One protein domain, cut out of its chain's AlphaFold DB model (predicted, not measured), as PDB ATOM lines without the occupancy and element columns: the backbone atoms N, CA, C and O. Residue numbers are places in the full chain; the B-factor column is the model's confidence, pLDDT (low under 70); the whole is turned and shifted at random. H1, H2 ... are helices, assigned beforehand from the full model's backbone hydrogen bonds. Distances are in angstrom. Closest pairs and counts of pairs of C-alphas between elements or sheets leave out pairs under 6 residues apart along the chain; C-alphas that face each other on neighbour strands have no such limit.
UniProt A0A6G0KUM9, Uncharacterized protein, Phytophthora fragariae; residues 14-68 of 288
ATOM      1  N   SER A  14     273.564 341.067 375.621       83.88
ATOM      2  CA  SER A  14     273.083 339.803 375.043       83.88
ATOM      3  C   SER A  14     271.787 339.300 375.690       83.88
ATOM      4  O   SER A  14     271.001 338.595 375.062       83.88
ATOM      5  N   THR A  15     271.524 339.714 376.932       84.94
ATOM      6  CA  THR A  15     270.312 339.355 377.679       84.94
ATOM      7  C   THR A  15     269.094 340.198 377.288       84.94
ATOM      8  O   THR A  15     267.970 339.892 377.691       84.94
ATOM      9  N   LYS A  16     269.283 341.264 376.496       81.12
ATOM     10  CA  LYS A  16     268.205 342.153 376.049       81.12
ATOM     11  C   LYS A  16     267.640 341.675 374.717       81.12
ATOM     12  O   LYS A  16     268.372 341.414 373.770       81.12
ATOM     13  N   THR A  17     266.312 341.678 374.601       81.69
ATOM     14  CA  THR A  17     265.609 341.354 373.345       81.69
ATOM     15  C   THR A  17     265.973 342.315 372.205       81.69
ATOM     16  O   THR A  17     265.933 341.942 371.039       81.69
ATOM     17  N   THR A  18     266.323 343.561 372.529       82.62
ATOM     18  CA  THR A  18     266.852 344.558 371.588       82.62
ATOM     19  C   THR A  18     267.856 345.444 372.320       82.62
ATOM     20  O   THR A  18     267.476 346.315 373.101       82.62
ATOM     21  N   ALA A  19     269.146 345.202 372.096       81.38
ATOM     22  CA  ALA A  19     270.218 346.034 372.631       81.38
ATOM     23  C   ALA A  19     270.454 347.258 371.734       81.38
ATOM     24  O   ALA A  19     270.549 347.139 370.513       81.38
ATOM     25  N   SER A  20     270.567 348.439 372.336       83.81
ATOM     26  CA  SER A  20     270.991 349.652 371.636       83.81
ATOM     27  C   SER A  20     272.517 349.749 371.574       83.81
ATOM     28  O   SER A  20     273.222 349.166 372.396       83.81
ATOM     29  N   THR A  21     273.048 350.565 370.661       84.25
ATOM     30  CA  THR A  21     274.489 350.875 370.600       84.25
ATOM     31  C   THR A  21     275.022 351.393 371.940       84.25
ATOM     32  O   THR A  21     276.105 351.010 372.363       84.25
ATOM     33  N   LYS A  22     274.217 352.183 372.666       82.00
ATOM     34  CA  LYS A  22     274.562 352.686 374.005       82.00
ATOM     35  C   LYS A  22     274.672 351.579 375.054       82.00
ATOM     36  O   LYS A  22     275.451 351.724 375.988       82.00
ATOM     37  N   ASP A  23     273.891 350.504 374.924       81.19
ATOM     38  CA  ASP A  23     273.986 349.356 375.832       81.19
ATOM     39  C   ASP A  23     275.309 348.612 375.624       81.19
ATOM     40  O   ASP A  23     275.962 348.263 376.602       81.19
ATOM     41  N   ILE A  24     275.715 348.425 374.364       84.50
ATOM     42  CA  ILE A  24     276.968 347.753 373.992       84.50
ATOM     43  C   ILE A  24     278.171 348.586 374.436       84.50
ATOM     44  O   ILE A  24     278.996 348.113 375.208       84.50
ATOM     45  N   GLU A  25     278.228 349.858 374.037       86.06
ATOM     46  CA  GLU A  25     279.331 350.755 374.402       86.06
ATOM     47  C   GLU A  25     279.437 350.959 375.921       86.06
ATOM     48  O   GLU A  25     280.538 351.041 376.469       86.06
ATOM     49  N   GLY A  26     278.297 351.025 376.620       84.62
ATOM     50  CA  GLY A  26     278.247 351.130 378.076       84.62
ATOM     51  C   GLY A  26     278.779 349.880 378.780       84.62
ATOM     52  O   GLY A  26     279.508 350.011 379.766       84.62
ATOM     53  N   PHE A  27     278.458 348.691 378.264       88.19
ATOM     54  CA  PHE A  27     278.959 347.420 378.786       88.19
ATOM     55  C   PHE A  27     280.449 347.216 378.485       88.19
ATOM     56  O   PHE A  27     281.211 346.869 379.386       88.19
ATOM     57  N   ASP A  28     280.901 347.543 377.274       87.50
ATOM     58  CA  ASP A  28     282.321 347.510 376.908       87.50
ATOM     59  C   ASP A  28     283.149 348.480 377.760       87.50
ATOM     60  O   ASP A  28     284.274 348.176 378.159       87.50
ATOM     61  N   LEU A  29     282.602 349.661 378.068       86.25
ATOM     62  CA  LEU A  29     283.208 350.587 379.020       86.25
ATOM     63  C   LEU A  29     283.220 350.005 380.437       86.25
ATOM     64  O   LEU A  29     284.221 350.155 381.136       86.25
ATOM     65  N   TRP A  30     282.142 349.335 380.859       85.31
ATOM     66  CA  TRP A  30     282.080 348.685 382.166       85.31
ATOM     67  C   TRP A  30     283.171 347.614 382.327       85.31
ATOM     68  O   TRP A  30     283.878 347.615 383.333       85.31
ATOM     69  N   LEU A  31     283.380 346.777 381.305       87.44
ATOM     70  CA  LEU A  31     284.421 345.741 381.283       87.44
ATOM     71  C   LEU A  31     285.848 346.301 381.377       87.44
ATOM     72  O   LEU A  31     286.759 345.598 381.812       87.44
ATOM     73  N   LYS A  32     286.066 347.565 380.989       89.88
ATOM     74  CA  LYS A  32     287.376 348.226 381.110       89.88
ATOM     75  C   LYS A  32     287.708 348.636 382.545       89.88
ATOM     76  O   LYS A  32     288.875 348.912 382.829       89.88
ATOM     77  N   PHE A  33     286.733 348.685 383.457       86.12
ATOM     78  CA  PHE A  33     287.019 348.930 384.869       86.12
ATOM     79  C   PHE A  33     287.580 347.660 385.518       86.12
ATOM     80  O   PHE A  33     286.868 346.692 385.749       86.12
ATOM     81  N   SER A  34     288.863 347.689 385.867       88.75
ATOM     82  CA  SER A  34     289.545 346.597 386.575       88.75
ATOM     83  C   SER A  34     289.563 346.765 388.095       88.75
ATOM     84  O   SER A  34     289.965 345.859 388.819       88.75
ATOM     85  N   THR A  35     289.168 347.939 388.592       87.38
ATOM     86  CA  THR A  35     289.254 348.294 390.011       87.38
ATOM     87  C   THR A  35     287.869 348.588 390.562       87.38
ATOM     88  O   THR A  35     287.171 349.475 390.073       87.38
ATOM     89  N   VAL A  36     287.500 347.876 391.624       79.25
ATOM     90  CA  VAL A  36     286.290 348.138 392.406       79.25
ATOM     91  C   VAL A  36     286.714 348.678 393.762       79.25
ATOM     92  O   VAL A  36     287.414 348.006 394.516       79.25
ATOM     93  N   VAL A  37     286.280 349.896 394.084       82.19
ATOM     94  CA  VAL A  37     286.494 350.499 395.402       82.19
ATOM     95  C   VAL A  37     285.209 350.349 396.204       82.19
ATOM     96  O   VAL A  37     284.184 350.936 395.858       82.19
ATOM     97  N   MET A  38     285.259 349.552 397.269       77.12
ATOM     98  CA  MET A  38     284.138 349.359 398.186       77.12
ATOM     99  C   MET A  38     284.349 350.187 399.448       77.12
ATOM    100  O   MET A  38     285.369 350.053 400.122       77.12
ATOM    101  N   LEU A  39     283.370 351.023 399.789       78.25
ATOM    102  CA  LEU A  39     283.337 351.695 401.083       78.25
ATOM    103  C   LEU A  39     282.838 350.696 402.128       78.25
ATOM    104  O   LEU A  39     281.688 350.269 402.073       78.25
ATOM    105  N   GLN A  40     283.717 350.304 403.049       71.31
ATOM    106  CA  GLN A  40     283.404 349.303 404.075       71.31
ATOM    107  C   GLN A  40     282.777 349.917 405.330       71.31
ATOM    108  O   GLN A  40     282.037 349.249 406.046       71.31
ATOM    109  N   GLU A  41     283.034 351.200 405.586       71.69
ATOM    110  CA  GLU A  41     282.522 351.885 406.767       71.69
ATOM    111  C   GLU A  41     281.194 352.592 406.484       71.69
ATOM    112  O   GLU A  41     281.074 353.417 405.576       71.69
ATOM    113  N   SER A  42     280.194 352.315 407.326       73.31
ATOM    114  CA  SER A  42     278.936 353.059 407.356       73.31
ATOM    115  C   SER A  42     278.891 353.968 408.578       73.31
ATOM    116  O   SER A  42     278.754 353.514 409.712       73.31
ATOM    117  N   GLY A  43     278.915 355.283 408.354       74.69
ATOM    118  CA  GLY A  43     278.692 356.261 409.424       74.69
ATOM    119  C   GLY A  43     277.265 356.246 409.993       74.69
ATOM    120  O   GLY A  43     277.038 356.819 411.057       74.69
ATOM    121  N   ARG A  44     276.306 355.589 409.317       74.50
ATOM    122  CA  ARG A  44     274.875 355.604 409.680       74.50
ATOM    123  C   ARG A  44     274.586 354.932 411.019       74.50
ATOM    124  O   ARG A  44     273.671 355.352 411.714       74.50
ATOM    125  N   PHE A  45     275.380 353.927 411.381       81.06
ATOM    126  CA  PHE A  45     275.169 353.102 412.573       81.06
ATOM    127  C   PHE A  45     276.271 353.288 413.618       81.06
ATOM    128  O   PHE A  45     276.438 352.460 414.501       81.06
ATOM    129  N   ARG A  46     277.029 354.393 413.561       81.94
ATOM    130  CA  ARG A  46     278.153 354.632 414.488       81.94
ATOM    131  C   ARG A  46     277.730 354.594 415.963       81.94
ATOM    132  O   ARG A  46     278.528 354.231 416.816       81.94
ATOM    133  N   ARG A  47     276.488 354.990 416.260       84.25
ATOM    134  CA  ARG A  47     275.912 354.980 417.616       84.25
ATOM    135  C   ARG A  47     275.146 353.693 417.950       84.25
ATOM    136  O   ARG A  47     274.675 353.571 419.069       84.25
ATOM    137  N   ASP A  48     275.017 352.773 416.997       85.31
ATOM    138  CA  ASP A  48     274.297 351.502 417.139       85.31
ATOM    139  C   ASP A  48     274.961 350.414 416.266       85.31
ATOM    140  O   ASP A  48     274.422 350.005 415.231       85.31
ATOM    141  N   PRO A  49     276.198 350.005 416.609       86.69
ATOM    142  CA  PRO A  49     276.987 349.099 415.778       86.69
ATOM    143  C   PRO A  49     276.376 347.695 415.679       86.69
ATOM    144  O   PRO A  49     276.517 347.055 414.642       86.69
ATOM    145  N   GLU A  50     275.663 347.240 416.715       88.75
ATOM    146  CA  GLU A  50     274.964 345.950 416.724       88.75
ATOM    147  C   GLU A  50     273.852 345.913 415.669       88.75
ATOM    148  O   GLU A  50     273.770 344.970 414.879       88.75
ATOM    149  N   TRP A  51     273.052 346.983 415.575       87.38
ATOM    150  CA  TRP A  51     272.065 347.127 414.506       87.38
ATOM    151  C   TRP A  51     272.717 347.188 413.125       87.38
ATOM    152  O   TRP A  51     272.245 346.555 412.180       87.38
ATOM    153  N   GLY A  52     273.823 347.928 413.005       86.31
ATOM    154  CA  GLY A  52     274.575 348.027 411.757       86.31
ATOM    155  C   GLY A  52     275.074 346.674 411.254       86.31
ATOM    156  O   GLY A  52     274.909 346.364 410.071       86.31
ATOM    157  N   GLU A  53     275.630 345.855 412.146       87.12
ATOM    158  CA  GLU A  53     276.117 344.514 411.817       87.12
ATOM    159  C   GLU A  53     274.973 343.556 411.472       87.12
ATOM    160  O   GLU A  53     275.038 342.845 410.468       87.12
ATOM    161  N   GLY A  54     273.879 343.594 412.234       87.62
ATOM    162  CA  GLY A  54     272.680 342.823 411.922       87.62
ATOM    163  C   GLY A  54     272.106 343.150 410.539       87.62
ATOM    164  O   GLY A  54     271.833 342.244 409.751       87.62
ATOM    165  N   CYS A  55     272.013 344.438 410.180       85.69
ATOM    166  CA  CYS A  55     271.619 344.860 408.834       85.69
ATOM    167  C   CYS A  55     272.593 344.369 407.751       85.69
ATOM    168  O   CYS A  55     272.144 343.959 406.679       85.69
ATOM    169  N   ARG A  56     273.910 344.401 408.007       84.62
ATOM    170  CA  ARG A  56     274.937 343.925 407.065       84.62
ATOM    171  C   ARG A  56     274.774 342.433 406.764       84.62
ATOM    172  O   ARG A  56     274.861 342.033 405.606       84.62
ATOM    173  N   LEU A  57     274.518 341.620 407.787       85.50
ATOM    174  CA  LEU A  57     274.299 340.178 407.642       85.50
ATOM    175  C   LEU A  57     272.957 339.869 406.966       85.50
ATOM    176  O   LEU A  57     272.909 339.058 406.041       85.50
ATOM    177  N   ALA A  58     271.889 340.582 407.334       87.06
ATOM    178  CA  ALA A  58     270.578 340.426 406.706       87.06
ATOM    179  C   ALA A  58     270.604 340.746 405.198       87.06
ATOM    180  O   ALA A  58     269.947 340.060 404.417       87.06
ATOM    181  N   GLN A  59     271.411 341.724 404.756       78.88
ATOM    182  CA  GLN A  59     271.630 342.014 403.326       78.88
ATOM    183  C   GLN A  59     272.266 340.850 402.554       78.88
ATOM    184  O   GLN A  59     272.064 340.739 401.349       78.88
ATOM    185  N   LEU A  60     273.012 339.978 403.237       86.81
ATOM    186  CA  LEU A  60     273.583 338.751 402.675       86.81
ATOM    187  C   LEU A  60     272.624 337.551 402.794       86.81
ATOM    188  O   LEU A  60     273.030 336.415 402.555       86.81
ATOM    189  N   GLY A  61     271.374 337.782 403.210       87.56
ATOM    190  CA  GLY A  61     270.382 336.738 403.474       87.56
ATOM    191  C   GLY A  61     270.587 335.998 404.800       87.56
ATOM    192  O   GLY A  61     269.905 335.008 405.056       87.56
ATOM    193  N   GLN A  62     271.509 336.451 405.657       90.62
ATOM    194  CA  GLN A  62     271.826 335.799 406.926       90.62
ATOM    195  C   GLN A  62     271.037 336.432 408.075       90.62
ATOM    196  O   GLN A  62     271.414 337.467 408.627       90.62
ATOM    197  N   TRP A  63     269.938 335.786 408.457       91.69
ATOM    198  CA  TRP A  63     269.065 336.237 409.539       91.69
ATOM    199  C   TRP A  63     269.428 335.552 410.856       91.69
ATOM    200  O   TRP A  63     269.026 334.421 411.118       91.69
ATOM    201  N   MET A  64     270.210 336.236 411.695       89.12
ATOM    202  CA  MET A  64     270.595 335.697 413.000       89.12
ATOM    203  C   MET A  64     269.434 335.785 414.004       89.12
ATOM    204  O   MET A  64     268.834 336.856 414.122       89.12
ATOM    205  N   PRO A  65     269.171 334.738 414.813       90.56
ATOM    206  CA  PRO A  65     268.140 334.781 415.853       90.56
ATOM    207  C   PRO A  65     268.297 335.957 416.825       90.56
ATOM    208  O   PRO A  65     267.311 336.594 417.178       90.56
ATOM    209  N   ALA A  66     269.536 336.299 417.198       87.94
ATOM    210  CA  ALA A  66     269.826 337.453 418.049       87.94
ATOM    211  C   ALA A  66     269.412 338.783 417.397       87.94
ATOM    212  O   ALA A  66     268.856 339.651 418.062       87.94
ATOM    213  N   PHE A  67     269.609 338.924 416.083       90.44
ATOM    214  CA  PHE A  67     269.194 340.126 415.363       90.44
ATOM    215  C   PHE A  67     267.670 340.205 415.210       90.44
ATOM    216  O   PHE A  67     267.095 341.278 415.360       90.44
ATOM    217  N   ILE A  68     266.996 339.072 414.994       86.75
ATOM    218  CA  ILE A  68     265.527 339.010 415.005       86.75
ATOM    219  C   ILE A  68     264.987 339.406 416.387       86.75
ATOM    220  O   ILE A  68     264.064 340.210 416.474       86.75
TER     221      ILE A  68
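This is residues 14 to 68 of the 288 residues of an uncharacterized protein of Phytophthora fragariae (UniProt A0A6G0KUM9). What would one see first on going along the printed part? Two small, separate ends are joined by a long, stretched-out strip of chain: residues 14 to 20 and the helix H1 make one end, and the helix H2 with the short helix H3 near it makes the other. Residues 32 to 48, a long stretch with no named element, run between the two ends, and no helix touches another. How large and how regular is it? The printed part has 55 residues, with three named helices in the order H1, H2, H3 and no named strand; the class is all helix, though under half of the residues, 26 of 55, are in named elements. It is extended, with a radius of gyration of the C-alphas of 18.6 A, and spans 48 by 24 by 16 A, only just a rod.

What is near the first helix? H1, residues 21 to 31, touches no helix and is apart from H2, residues 49 to 59, and from H3, residues 65 to 68. Residues 15 to 22 stand free, and so do residues 25 to 41, of which 25 to 31 belong to H1. How do the later two helices stand? H2 and H3 are close but not clearly touching, with 2 pairs of C-alphas within 8 A. Their closest C-alphas, those of Gly 54 and Phe 67, are 5.6 A apart, and their centres are 10.2 A apart. What do the backbone N and O atoms show? In H1 and H2 every O i to N i+4 pair is within hydrogen-bond range. H3 is too short for such a pair, but its 1 pair of O i and N i+3 is within range.

Where does the first helix run? H1 begins with C-alpha 21 at (274.489, 350.875, 370.600) and ends with C-alpha 31 at (284.421, 345.741, 381.283), 15.5 A from first to last C-alpha. Where are the other two? H2, residues 49 to 59, begins with C-alpha 49 at (276.987, 349.099, 415.778) and measures 15.3 A. H3, residues 65 to 68, ends with C-alpha 68 at (265.527, 339.010, 415.005).

How far does it reach? The two C-alphas farthest apart, those of Thr 21 and Ala 66, are 49.5 A apart. Which links are long, and is there a cut? The link from H1 to H2, with 17 residues, is long, and the link from H2 to H3, with 5 residues, is tight. The printed part has no cut. How confident is the model? The mean pLDDT of the printed part is 84.2, and no printed residue is under 70.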